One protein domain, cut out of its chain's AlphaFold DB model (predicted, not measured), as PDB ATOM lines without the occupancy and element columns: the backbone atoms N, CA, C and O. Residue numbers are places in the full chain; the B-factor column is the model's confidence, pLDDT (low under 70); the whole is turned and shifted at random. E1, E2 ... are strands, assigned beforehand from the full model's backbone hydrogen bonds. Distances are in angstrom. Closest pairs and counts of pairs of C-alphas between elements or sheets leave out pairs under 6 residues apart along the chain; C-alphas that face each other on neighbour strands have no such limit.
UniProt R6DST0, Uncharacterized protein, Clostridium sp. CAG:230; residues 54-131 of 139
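This is residues 54 to 131 of the 139 residues of an uncharacterized protein of Clostridium sp. CAG:230 (UniProt R6DST0). With little regular structure, the model is a strongly twisted antiparallel sheet, E5 E4 E3 E6, extended past the end of E4 by the hairpin E1 and E2 and the loop of residues 65 to 82. The class is all strand, but six named strands, E1 to E6 along the chain, hold 30 of 78 printed residues. The outline is elongated, 44 by 24 by 19 A, and only just compact, close to loose, with a radius of gyration of the C-alphas of 13.8 A.

E4, residues 99 to 107, spans 22.9 A and bends by 68 degrees at residue 102. E3 is residues 88 to 93, 16.1 A; E5 residues 110 to 112, 6.4 A; E6 residues 125 to 130, 14.4 A, ending at C-alpha (44.642, -13.152, 40.137). E1, residues 62 to 64, 7.0 A, begins at C-alpha (52.118, -23.327, 42.446); E2 is residues 83 to 85, 7.1 A.

E3, E4 and E5 form a meander, successive antiparallel neighbours; with E6 beside E3 they make a Greek key, first strand neighbouring fourth. Within hydrogen-bond range are N 102 and O 90, 3.0 A, N 107 and O 110, 2.8 A, N 91 and O 127, 2.8 A, and, between E1 and E2, N 63 and O 84, 2.8 A. E2 touches E4, closest C-alphas Gln 84 and Arg 107, 4.4 A.

The farthest C-alphas, Ser 74 and Arg 97, are 44.4 A apart. The printed part has no cut; links E1 to E2 and E5 to E6 are long. Residues 114 to 120 and 122 have pLDDT under 70.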
ATOM      1  N   LEU A  54      46.970 -15.927  29.210       91.12
ATOM      2  CA  LEU A  54      46.571 -17.139  28.494       91.12
ATOM      3  C   LEU A  54      47.190 -18.369  29.160       91.12
ATOM      4  O   LEU A  54      48.369 -18.367  29.507       91.12
ATOM      5  N   CYS A  55      46.436 -19.463  29.251       90.81
ATOM      6  CA  CYS A  55      46.971 -20.720  29.786       90.81
ATOM      7  C   CYS A  55      48.092 -21.299  28.911       90.81
ATOM      8  O   CYS A  55      48.933 -22.045  29.402       90.81
ATOM      9  N   SER A  56      48.108 -20.948  27.622       87.06
ATOM     10  CA  SER A  56      49.200 -21.273  26.701       87.06
ATOM     11  C   SER A  56      50.453 -20.417  26.901       87.06
ATOM     12  O   SER A  56      51.503 -20.802  26.396       87.06
ATOM     13  N   ASP A  57      50.354 -19.285  27.610       88.25
ATOM     14  CA  ASP A  57      51.511 -18.474  28.005       88.25
ATOM     15  C   ASP A  57      52.138 -19.057  29.270       88.25
ATOM     16  O   ASP A  57      53.307 -19.428  29.277       88.25
ATOM     17  N   ARG A  58      51.343 -19.158  30.341       91.62
ATOM     18  CA  ARG A  58      51.745 -19.796  31.599       91.62
ATOM     19  C   ARG A  58      50.536 -20.152  32.453       91.62
ATOM     20  O   ARG A  58      49.476 -19.536  32.332       91.62
ATOM     21  N   LEU A  59      50.726 -21.094  33.369       93.88
ATOM     22  CA  LEU A  59      49.796 -21.362  34.467       93.88
ATOM     23  C   LEU A  59      50.090 -20.437  35.669       93.88
ATOM     24  O   LEU A  59      51.159 -19.812  35.706       93.88
ATOM     25  N   PRO A  60      49.159 -20.323  36.634       96.06
ATOM     26  CA  PRO A  60      49.451 -19.730  37.934       96.06
ATOM     27  C   PRO A  60      50.639 -20.421  38.600       96.06
ATOM     28  O   PRO A  60      50.878 -21.610  38.392       96.06
ATOM     29  N   GLU A  61      51.380 -19.672  39.408       97.19
ATOM     30  CA  GLU A  61      52.467 -20.243  40.196       97.19
ATOM     31  C   GLU A  61      51.899 -21.172  41.277       97.19
ATOM     32  O   GLU A  61      50.939 -20.821  41.966       97.19
ATOM     33  N   GLU A  62      52.477 -22.368  41.403       97.50
ATOM     34  CA  GLU A  62      52.118 -23.327  42.446       97.50
ATOM     35  C   GLU A  62      53.162 -23.341  43.564       97.50
ATOM     36  O   GLU A  62      54.369 -23.302  43.316       97.50
ATOM     37  N   HIS A  63      52.687 -23.495  44.797       97.19
ATOM     38  CA  HIS A  63      53.492 -23.641  46.005       97.19
ATOM     39  C   HIS A  63      53.331 -25.031  46.624       97.19
ATOM     40  O   HIS A  63      52.348 -25.734  46.385       97.19
ATOM     41  N   ASP A  64      54.330 -25.451  47.402       97.69
ATOM     42  CA  ASP A  64      54.312 -26.739  48.094       97.69
ATOM     43  C   ASP A  64      53.209 -26.776  49.158       97.69
ATOM     44  O   ASP A  64      53.121 -25.913  50.036       97.69
ATOM     45  N   THR A  65      52.396 -27.829  49.141       96.00
ATOM     46  CA  THR A  65      51.367 -28.015  50.159       96.00
ATOM     47  C   THR A  65      51.936 -28.650  51.423       96.00
ATOM     48  O   THR A  65      52.932 -29.376  51.417       96.00
ATOM     49  N   LYS A  66      51.212 -28.494  52.536       95.06
ATOM     50  CA  LYS A  66      51.499 -29.222  53.783       95.06
ATOM     51  C   LYS A  66      51.416 -30.748  53.623       95.06
ATOM     52  O   LYS A  66      51.945 -31.460  54.475       95.06
ATOM     53  N   MET A  67      50.742 -31.243  52.577       94.88
ATOM     54  CA  MET A  67      50.574 -32.673  52.297       94.88
ATOM     55  C   MET A  67      51.797 -33.286  51.607       94.88
ATOM     56  O   MET A  67      52.010 -34.489  51.727       94.88
ATOM     57  N   LYS A  68      52.647 -32.476  50.957       95.06
ATOM     58  CA  LYS A  68      53.852 -32.939  50.248       95.06
ATOM     59  C   LYS A  68      54.750 -33.841  51.101       95.06
ATOM     60  O   LYS A  68      55.299 -34.817  50.601       95.06
ATOM     61  N   LYS A  69      54.839 -33.577  52.409       95.44
ATOM     62  CA  LYS A  69      55.622 -34.376  53.371       95.44
ATOM     63  C   LYS A  69      55.184 -35.842  53.491       95.44
ATOM     64  O   LYS A  69      55.954 -36.658  53.979       95.44
ATOM     65  N   PHE A  70      53.955 -36.171  53.094       96.06
ATOM     66  CA  PHE A  70      53.436 -37.536  53.148       96.06
ATOM     67  C   PHE A  70      53.757 -38.335  51.883       96.06
ATOM     68  O   PHE A  70      53.518 -39.543  51.861       96.06
ATOM     69  N   LYS A  71      54.294 -37.703  50.829       93.62
ATOM     70  CA  LYS A  71      54.583 -38.372  49.559       93.62
ATOM     71  C   LYS A  71      55.537 -39.548  49.766       93.62
ATOM     72  O   LYS A  71      56.571 -39.414  50.412       93.62
ATOM     73  N   GLY A  72      55.177 -40.704  49.209       95.00
ATOM     74  CA  GLY A  72      55.964 -41.936  49.340       95.00
ATOM     75  C   GLY A  72      55.807 -42.656  50.684       95.00
ATOM     76  O   GLY A  72      56.482 -43.655  50.910       95.00
ATOM     77  N   THR A  73      54.917 -42.187  51.564       96.38
ATOM     78  CA  THR A  73      54.591 -42.855  52.833       96.38
ATOM     79  C   THR A  73      53.247 -43.579  52.749       96.38
ATOM     80  O   THR A  73      52.439 -43.304  51.863       96.38
ATOM     81  N   SER A  74      52.960 -44.449  53.721       96.00
ATOM     82  CA  SER A  74      51.639 -45.082  53.869       96.00
ATOM     83  C   SER A  74      50.517 -44.099  54.227       96.00
ATOM     84  O   SER A  74      49.359 -44.489  54.214       96.00
ATOM     85  N   GLN A  75      50.848 -42.850  54.575       95.12
ATOM     86  CA  GLN A  75      49.875 -41.783  54.833       95.12
ATOM     87  C   GLN A  75      49.495 -41.021  53.553       95.12
ATOM     88  O   GLN A  75      48.678 -40.106  53.612       95.12
ATOM     89  N   TRP A  76      50.110 -41.342  52.408       96.19
ATOM     90  CA  TRP A  76      49.761 -40.727  51.134       96.19
ATOM     91  C   TRP A  76      48.455 -41.302  50.594       96.19
ATOM     92  O   TRP A  76      48.383 -42.481  50.252       96.19
ATOM     93  N   GLU A  77      47.457 -40.442  50.427       94.75
ATOM     94  CA  GLU A  77      46.175 -40.818  49.840       94.75
ATOM     95  C   GLU A  77      46.060 -40.357  48.386       94.75
ATOM     96  O   GLU A  77      46.652 -39.360  47.970       94.75
ATOM     97  N   SER A  78      45.241 -41.058  47.598       91.25
ATOM     98  CA  SER A  78      45.066 -40.782  46.160       91.25
ATOM     99  C   SER A  78      44.503 -39.391  45.848       91.25
ATOM    100  O   SER A  78      44.678 -38.895  44.737       91.25
ATOM    101  N   PHE A  79      43.841 -38.757  46.818       87.94
ATOM    102  CA  PHE A  79      43.306 -37.406  46.692       87.94
ATOM    103  C   PHE A  79      44.299 -36.312  47.104       87.94
ATOM    104  O   PHE A  79      43.941 -35.149  46.971       87.94
ATOM    105  N   MET A  80      45.484 -36.641  47.633       94.19
ATOM    106  CA  MET A  80      46.503 -35.656  48.018       94.19
ATOM    107  C   MET A  80      47.294 -35.156  46.802       94.19
ATOM    108  O   MET A  80      47.410 -35.846  45.790       94.19
ATOM    109  N   TRP A  81      47.861 -33.954  46.914       95.19
ATOM    110  CA  TRP A  81      48.682 -33.312  45.882       95.19
ATOM    111  C   TRP A  81      49.897 -32.622  46.505       95.19
ATOM    112  O   TRP A  81      49.872 -32.215  47.673       95.19
ATOM    113  N   GLU A  82      50.984 -32.521  45.743       97.00
ATOM    114  CA  GLU A  82      52.257 -31.986  46.241       97.00
ATOM    115  C   GLU A  82      52.291 -30.463  46.173       97.00
ATOM    116  O   GLU A  82      52.776 -29.824  47.110       97.00
ATOM    117  N   LYS A  83      51.748 -29.890  45.097       97.31
ATOM    118  CA  LYS A  83      51.754 -28.453  44.831       97.31
ATOM    119  C   LYS A  83      50.378 -27.923  44.469       97.31
ATOM    120  O   LYS A  83      49.571 -28.631  43.871       97.31
ATOM    121  N   GLN A  84      50.107 -26.677  44.836       96.12
ATOM    122  CA  GLN A  84      48.865 -25.997  44.501       96.12
ATOM    123  C   GLN A  84      49.091 -24.501  44.292       96.12
ATOM    124  O   GLN A  84      49.886 -23.895  44.997       96.12
ATOM    125  N   SER A  85      48.368 -23.896  43.353       96.44
ATOM    126  CA  SER A  85      48.322 -22.437  43.236       96.44
ATOM    127  C   SER A  85      47.307 -21.815  44.186       96.44
ATOM    128  O   SER A  85      46.358 -22.463  44.645       96.44
ATOM    129  N   ASP A  86      47.415 -20.505  44.366       95.44
ATOM    130  CA  ASP A  86      46.306 -19.729  44.908       95.44
ATOM    131  C   ASP A  86      45.065 -19.832  44.011       95.44
ATOM    132  O   ASP A  86      45.127 -20.211  42.830       95.44
ATOM    133  N   THR A  87      43.913 -19.517  44.596       94.44
ATOM    134  CA  THR A  87      42.661 -19.418  43.850       94.44
ATOM    135  C   THR A  87      42.715 -18.192  42.947       94.44
ATOM    136  O   THR A  87      42.983 -17.082  43.399       94.44
ATOM    137  N   VAL A  88      42.413 -18.397  41.671       95.50
ATOM    138  CA  VAL A  88      42.432 -17.374  40.621       95.50
ATOM    139  C   VAL A  88      41.083 -17.316  39.912       95.50
ATOM    140  O   VAL A  88      40.294 -18.263  39.980       95.50
ATOM    141  N   LEU A  89      40.822 -16.222  39.197       95.06
ATOM    142  CA  LEU A  89      39.754 -16.186  38.201       95.06
ATOM    143  C   LEU A  89      40.222 -16.894  36.935       95.06
ATOM    144  O   LEU A  89      41.352 -16.710  36.487       95.06
ATOM    145  N   VAL A  90      39.333 -17.663  36.318       93.88
ATOM    146  CA  VAL A  90      39.575 -18.343  35.051       93.88
ATOM    147  C   VAL A  90      38.458 -18.062  34.061       93.88
ATOM    148  O   VAL A  90      37.281 -18.077  34.418       93.88
ATOM    149  N   THR A  91      38.828 -17.850  32.801       93.25
ATOM    150  CA  THR A  91      37.897 -17.838  31.673       93.25
ATOM    151  C   THR A  91      37.843 -19.235  31.072       93.25
ATOM    152  O   THR A  91      38.859 -19.762  30.610       93.25
ATOM    153  N   CYS A  92      36.647 -19.814  31.046       90.25
ATOM    154  CA  CYS A  92      36.382 -21.107  30.424       90.25
ATOM    155  C   CYS A  92      35.683 -20.917  29.071       90.25
ATOM    156  O   CYS A  92      34.811 -20.057  28.939       90.25
ATOM    157  N   LEU A  93      36.044 -21.724  28.073       87.56
ATOM    158  CA  LEU A  93      35.434 -21.770  26.748       87.56
ATOM    159  C   LEU A  93      34.672 -23.086  26.587       87.56
ATOM    160  O   LEU A  93      35.271 -24.151  26.479       87.56
ATOM    161  N   PHE A  94      33.344 -23.012  26.537       79.62
ATOM    162  CA  PHE A  94      32.515 -24.191  26.309       79.62
ATOM    163  C   PHE A  94      32.518 -24.596  24.828       79.62
ATOM    164  O   PHE A  94      32.783 -23.777  23.944       79.62
ATOM    165  N   LYS A  95      32.133 -25.843  24.522       75.56
ATOM    166  CA  LYS A  95      32.025 -26.332  23.130       75.56
ATOM    167  C   LYS A  95      31.109 -25.470  22.250       75.56
ATOM    168  O   LYS A  95      31.346 -25.354  21.054       75.56
ATOM    169  N   SER A  96      30.105 -24.825  22.847       78.19
ATOM    170  CA  SER A  96      29.203 -23.863  22.194       78.19
ATOM    171  C   SER A  96      29.859 -22.514  21.861       78.19
ATOM    172  O   SER A  96      29.175 -21.609  21.395       78.19
ATOM    173  N   ARG A  97      31.164 -22.349  22.124       77.62
ATOM    174  CA  ARG A  97      31.926 -21.089  22.077       77.62
ATOM    175  C   ARG A  97      31.498 -20.033  23.100       77.62
ATOM    176  O   ARG A  97      32.024 -18.922  23.081       77.62
ATOM    177  N   SER A  98      30.598 -20.377  24.018       85.44
ATOM    178  CA  SER A  98      30.237 -19.525  25.150       85.44
ATOM    179  C   SER A  98      31.419 -19.395  26.112       85.44
ATOM    180  O   SER A  98      32.106 -20.382  26.389       85.44
ATOM    181  N   ARG A  99      31.643 -18.182  26.623       89.88
ATOM    182  CA  ARG A  99      32.672 -17.882  27.623       89.88
ATOM    183  C   ARG A  99      32.024 -17.510  28.945       89.88
ATOM    184  O   ARG A  99      31.001 -16.833  28.951       89.88
ATOM    185  N   TYR A 100      32.637 -17.920  30.043       87.44
ATOM    186  CA  TYR A 100      32.238 -17.501  31.382       87.44
ATOM    187  C   TYR A 100      33.444 -17.497  32.314       87.44
ATOM    188  O   TYR A 100      34.456 -18.155  32.050       87.44
ATOM    189  N   VAL A 101      33.317 -16.736  33.397       90.62
ATOM    190  CA  VAL A 101      34.343 -16.589  34.426       90.62
ATOM    191  C   VAL A 101      33.927 -17.363  35.669       90.62
ATOM    192  O   VAL A 101      32.758 -17.360  36.049       90.62
ATOM    193  N   ARG A 102      34.887 -18.035  36.298       90.31
ATOM    194  CA  ARG A 102      34.726 -18.726  37.584       90.31
ATOM    195  C   ARG A 102      36.044 -18.721  38.346       90.31
ATOM    196  O   ARG A 102      37.062 -18.313  37.797       90.31
ATOM    197  N   THR A 103      36.045 -19.220  39.574       92.69
ATOM    198  CA  THR A 103      37.281 -19.476  40.315       92.69
ATOM    199  C   THR A 103      37.809 -20.884  40.049       92.69
ATOM    200  O   THR A 103      37.041 -21.818  39.785       92.69
ATOM    201  N   ALA A 104      39.130 -21.034  40.093       92.75
ATOM    202  CA  ALA A 104      39.818 -22.320  40.060       92.75
ATOM    203  C   ALA A 104      41.202 -22.203  40.715       92.75
ATOM    204  O   ALA A 104      41.687 -21.107  40.986       92.75
ATOM    205  N   SER A 105      41.844 -23.344  40.941       94.06
ATOM    206  CA  SER A 105      43.264 -23.440  41.303       94.06
ATOM    207  C   SER A 105      43.936 -24.485  40.417       94.06
ATOM    208  O   SER A 105      43.257 -25.247  39.724       94.06
ATOM    209  N   THR A 106      45.259 -24.530  40.426       94.06
ATOM    210  CA  THR A 106      46.024 -25.644  39.861       94.06
ATOM    211  C   THR A 106      46.526 -26.548  40.982       94.06
ATOM    212  O   THR A 106      46.719 -26.090  42.109       94.06
ATOM    213  N   ARG A 107      46.610 -27.850  40.698       93.19
ATOM    214  CA  ARG A 107      47.189 -28.882  41.561       93.19
ATOM    215  C   ARG A 107      48.092 -29.763  40.716       93.19
ATOM    216  O   ARG A 107      47.611 -30.357  39.746       93.19
ATOM    217  N   ASP A 108      49.365 -29.851  41.079       93.12
ATOM    218  CA  ASP A 108      50.400 -30.572  40.330       93.12
ATOM    219  C   ASP A 108      50.336 -30.286  38.807       93.12
ATOM    220  O   ASP A 108      50.346 -31.192  37.965       93.12
ATOM    221  N   GLY A 109      50.184 -29.006  38.449       90.75
ATOM    222  CA  GLY A 109      50.112 -28.506  37.074       90.75
ATOM    223  C   GLY A 109      48.772 -28.720  36.358       90.75
ATOM    224  O   GLY A 109      48.677 -28.499  35.148       90.75
ATOM    225  N   LYS A 110      47.720 -29.165  37.059       90.56
ATOM    226  CA  LYS A 110      46.391 -29.425  36.476       90.56
ATOM    227  C   LYS A 110      45.318 -28.545  37.100       90.56
ATOM    228  O   LYS A 110      45.228 -28.433  38.316       90.56
ATOM    229  N   TRP A 111      44.441 -27.987  36.268       91.00
ATOM    230  CA  TRP A 111      43.287 -27.222  36.744       91.00
ATOM    231  C   TRP A 111      42.347 -28.063  37.612       91.00
ATOM    232  O   TRP A 111      41.905 -29.144  37.219       91.00
ATOM    233  N   HIS A 112      41.994 -27.503  38.761       88.25
ATOM    234  CA  HIS A 112      41.015 -28.009  39.701       88.25
ATOM    235  C   HIS A 112      39.925 -26.950  39.917       88.25
ATOM    236  O   HIS A 112      40.170 -25.886  40.487       88.25
ATOM    237  N   LEU A 113      38.713 -27.241  39.438       81.19
ATOM    238  CA  LEU A 113      37.626 -26.261  39.327       81.19
ATOM    239  C   LEU A 113      36.630 -26.273  40.501       81.19
ATOM    240  O   LEU A 113      35.710 -25.464  40.518       81.19
ATOM    241  N   GLY A 114      36.823 -27.130  41.506       67.50
ATOM    242  CA  GLY A 114      36.104 -27.076  42.786       67.50
ATOM    243  C   GLY A 114      34.634 -27.524  42.774       67.50
ATOM    244  O   GLY A 114      34.182 -28.036  43.793       67.50
ATOM    245  N   ASP A 115      33.899 -27.418  41.658       62.00
ATOM    246  CA  ASP A 115      32.530 -27.940  41.539       62.00
ATOM    247  C   ASP A 115      32.417 -29.101  40.536       62.00
ATOM    248  O   ASP A 115      32.952 -29.090  39.433       62.00
ATOM    249  N   GLY A 116      31.715 -30.161  40.937       55.53
ATOM    250  CA  GLY A 116      31.409 -31.305  40.069       55.53
ATOM    251  C   GLY A 116      30.209 -31.070  39.142       55.53
ATOM    252  O   GLY A 116      29.770 -32.002  38.474       55.53
ATOM    253  N   LEU A 117      29.639 -29.858  39.138       52.00
ATOM    254  CA  LEU A 117      28.344 -29.549  38.517       52.00
ATOM    255  C   LEU A 117      28.447 -29.176  37.036       52.00
ATOM    256  O   LEU A 117      27.494 -29.378  36.287       52.00
ATOM    257  N   ILE A 118      29.604 -28.694  36.582       56.28
ATOM    258  CA  ILE A 118      29.856 -28.422  35.167       56.28
ATOM    259  C   ILE A 118      31.069 -29.253  34.768       56.28
ATOM    260  O   ILE A 118      32.123 -29.151  35.389       56.28
ATOM    261  N   ARG A 119      30.937 -30.082  33.721       56.91
ATOM    262  CA  ARG A 119      32.060 -30.831  33.127       56.91
ATOM    263  C   ARG A 119      33.002 -29.871  32.395       56.91
ATOM    264  O   ARG A 119      33.092 -29.895  31.173       56.91
ATOM    265  N   VAL A 120      33.656 -29.007  33.157       60.53
ATOM    266  CA  VAL A 120      34.784 -28.194  32.725       60.53
ATOM    267  C   VAL A 120      36.009 -29.042  32.963       60.53
ATOM    268  O   VAL A 120      36.308 -29.445  34.085       60.53
ATOM    269  N   THR A 121      36.690 -29.374  31.891       71.19
ATOM    270  CA  THR A 121      37.989 -30.016  31.957       71.19
ATOM    271  C   THR A 121      39.069 -28.945  31.973       71.19
ATOM    272  O   THR A 121      38.845 -27.798  31.589       71.19
ATOM    273  N   SER A 122      40.287 -29.326  32.347       69.19
ATOM    274  CA  SER A 122      41.455 -28.447  32.217       69.19
ATOM    275  C   SER A 122      41.650 -27.885  30.803       69.19
ATOM    276  O   SER A 122      42.280 -26.844  30.657       69.19
ATOM    277  N   LYS A 123      41.098 -28.541  29.772       75.62
ATOM    278  CA  LYS A 123      41.168 -28.109  28.367       75.62
ATOM    279  C   LYS A 123      40.228 -26.955  28.035       75.62
ATOM    280  O   LYS A 123      40.430 -26.293  27.025       75.62
ATOM    281  N   ASP A 124      39.208 -26.737  28.857       86.44
ATOM    282  CA  ASP A 124      38.226 -25.683  28.632       86.44
ATOM    283  C   ASP A 124      38.700 -24.348  29.227       86.44
ATOM    284  O   ASP A 124      38.167 -23.299  28.882       86.44
ATOM    285  N   VAL A 125      39.722 -24.357  30.090       90.56
ATOM    286  CA  VAL A 125      40.304 -23.145  30.677       90.56
ATOM    287  C   VAL A 125      41.293 -22.513  29.696       90.56
ATOM    288  O   VAL A 125      42.301 -23.121  29.346       90.56
ATOM    289  N   ILE A 126      41.010 -21.285  29.252       92.56
ATOM    290  CA  ILE A 126      41.796 -20.613  28.202       92.56
ATOM    291  C   ILE A 126      42.649 -19.453  28.721       92.56
ATOM    292  O   ILE A 126      43.698 -19.159  28.148       92.56
ATOM    293  N   ALA A 127      42.235 -18.811  29.812       94.06
ATOM    294  CA  ALA A 127      42.949 -17.696  30.421       94.06
ATOM    295  C   ALA A 127      42.652 -17.613  31.920       94.06
ATOM    296  O   ALA A 127      41.607 -18.088  32.367       94.06
ATOM    297  N   TRP A 128      43.539 -16.981  32.678       95.50
ATOM    298  CA  TRP A 128      43.393 -16.766  34.113       95.50
ATOM    299  C   TRP A 128      43.921 -15.394  34.535       95.50
ATOM    300  O   TRP A 128      44.695 -14.780  33.810       95.50
ATOM    301  N   GLN A 129      43.508 -14.915  35.701       95.75
ATOM    302  CA  GLN A 129      44.106 -13.754  36.362       95.75
ATOM    303  C   GLN A 129      43.979 -13.890  37.887       95.75
ATOM    304  O   GLN A 129      43.096 -14.625  38.345       95.75
ATOM    305  N   PRO A 130      44.818 -13.210  38.688       95.44
ATOM    306  CA  PRO A 130      44.642 -13.152  40.137       95.44
ATOM    307  C   PRO A 130      43.229 -12.703  40.531       95.44
ATOM    308  O   PRO A 130      42.541 -12.024  39.768       95.44
ATOM    309  N   LEU A 131      42.783 -13.082  41.730       94.38
ATOM    310  CA  LEU A 131      41.575 -12.479  42.293       94.38
ATOM    311  C   LEU A 131      41.786 -10.964  42.464       94.38
ATOM    312  O   LEU A 131      42.907 -10.544  42.758       94.38
TER     313      LEU A 131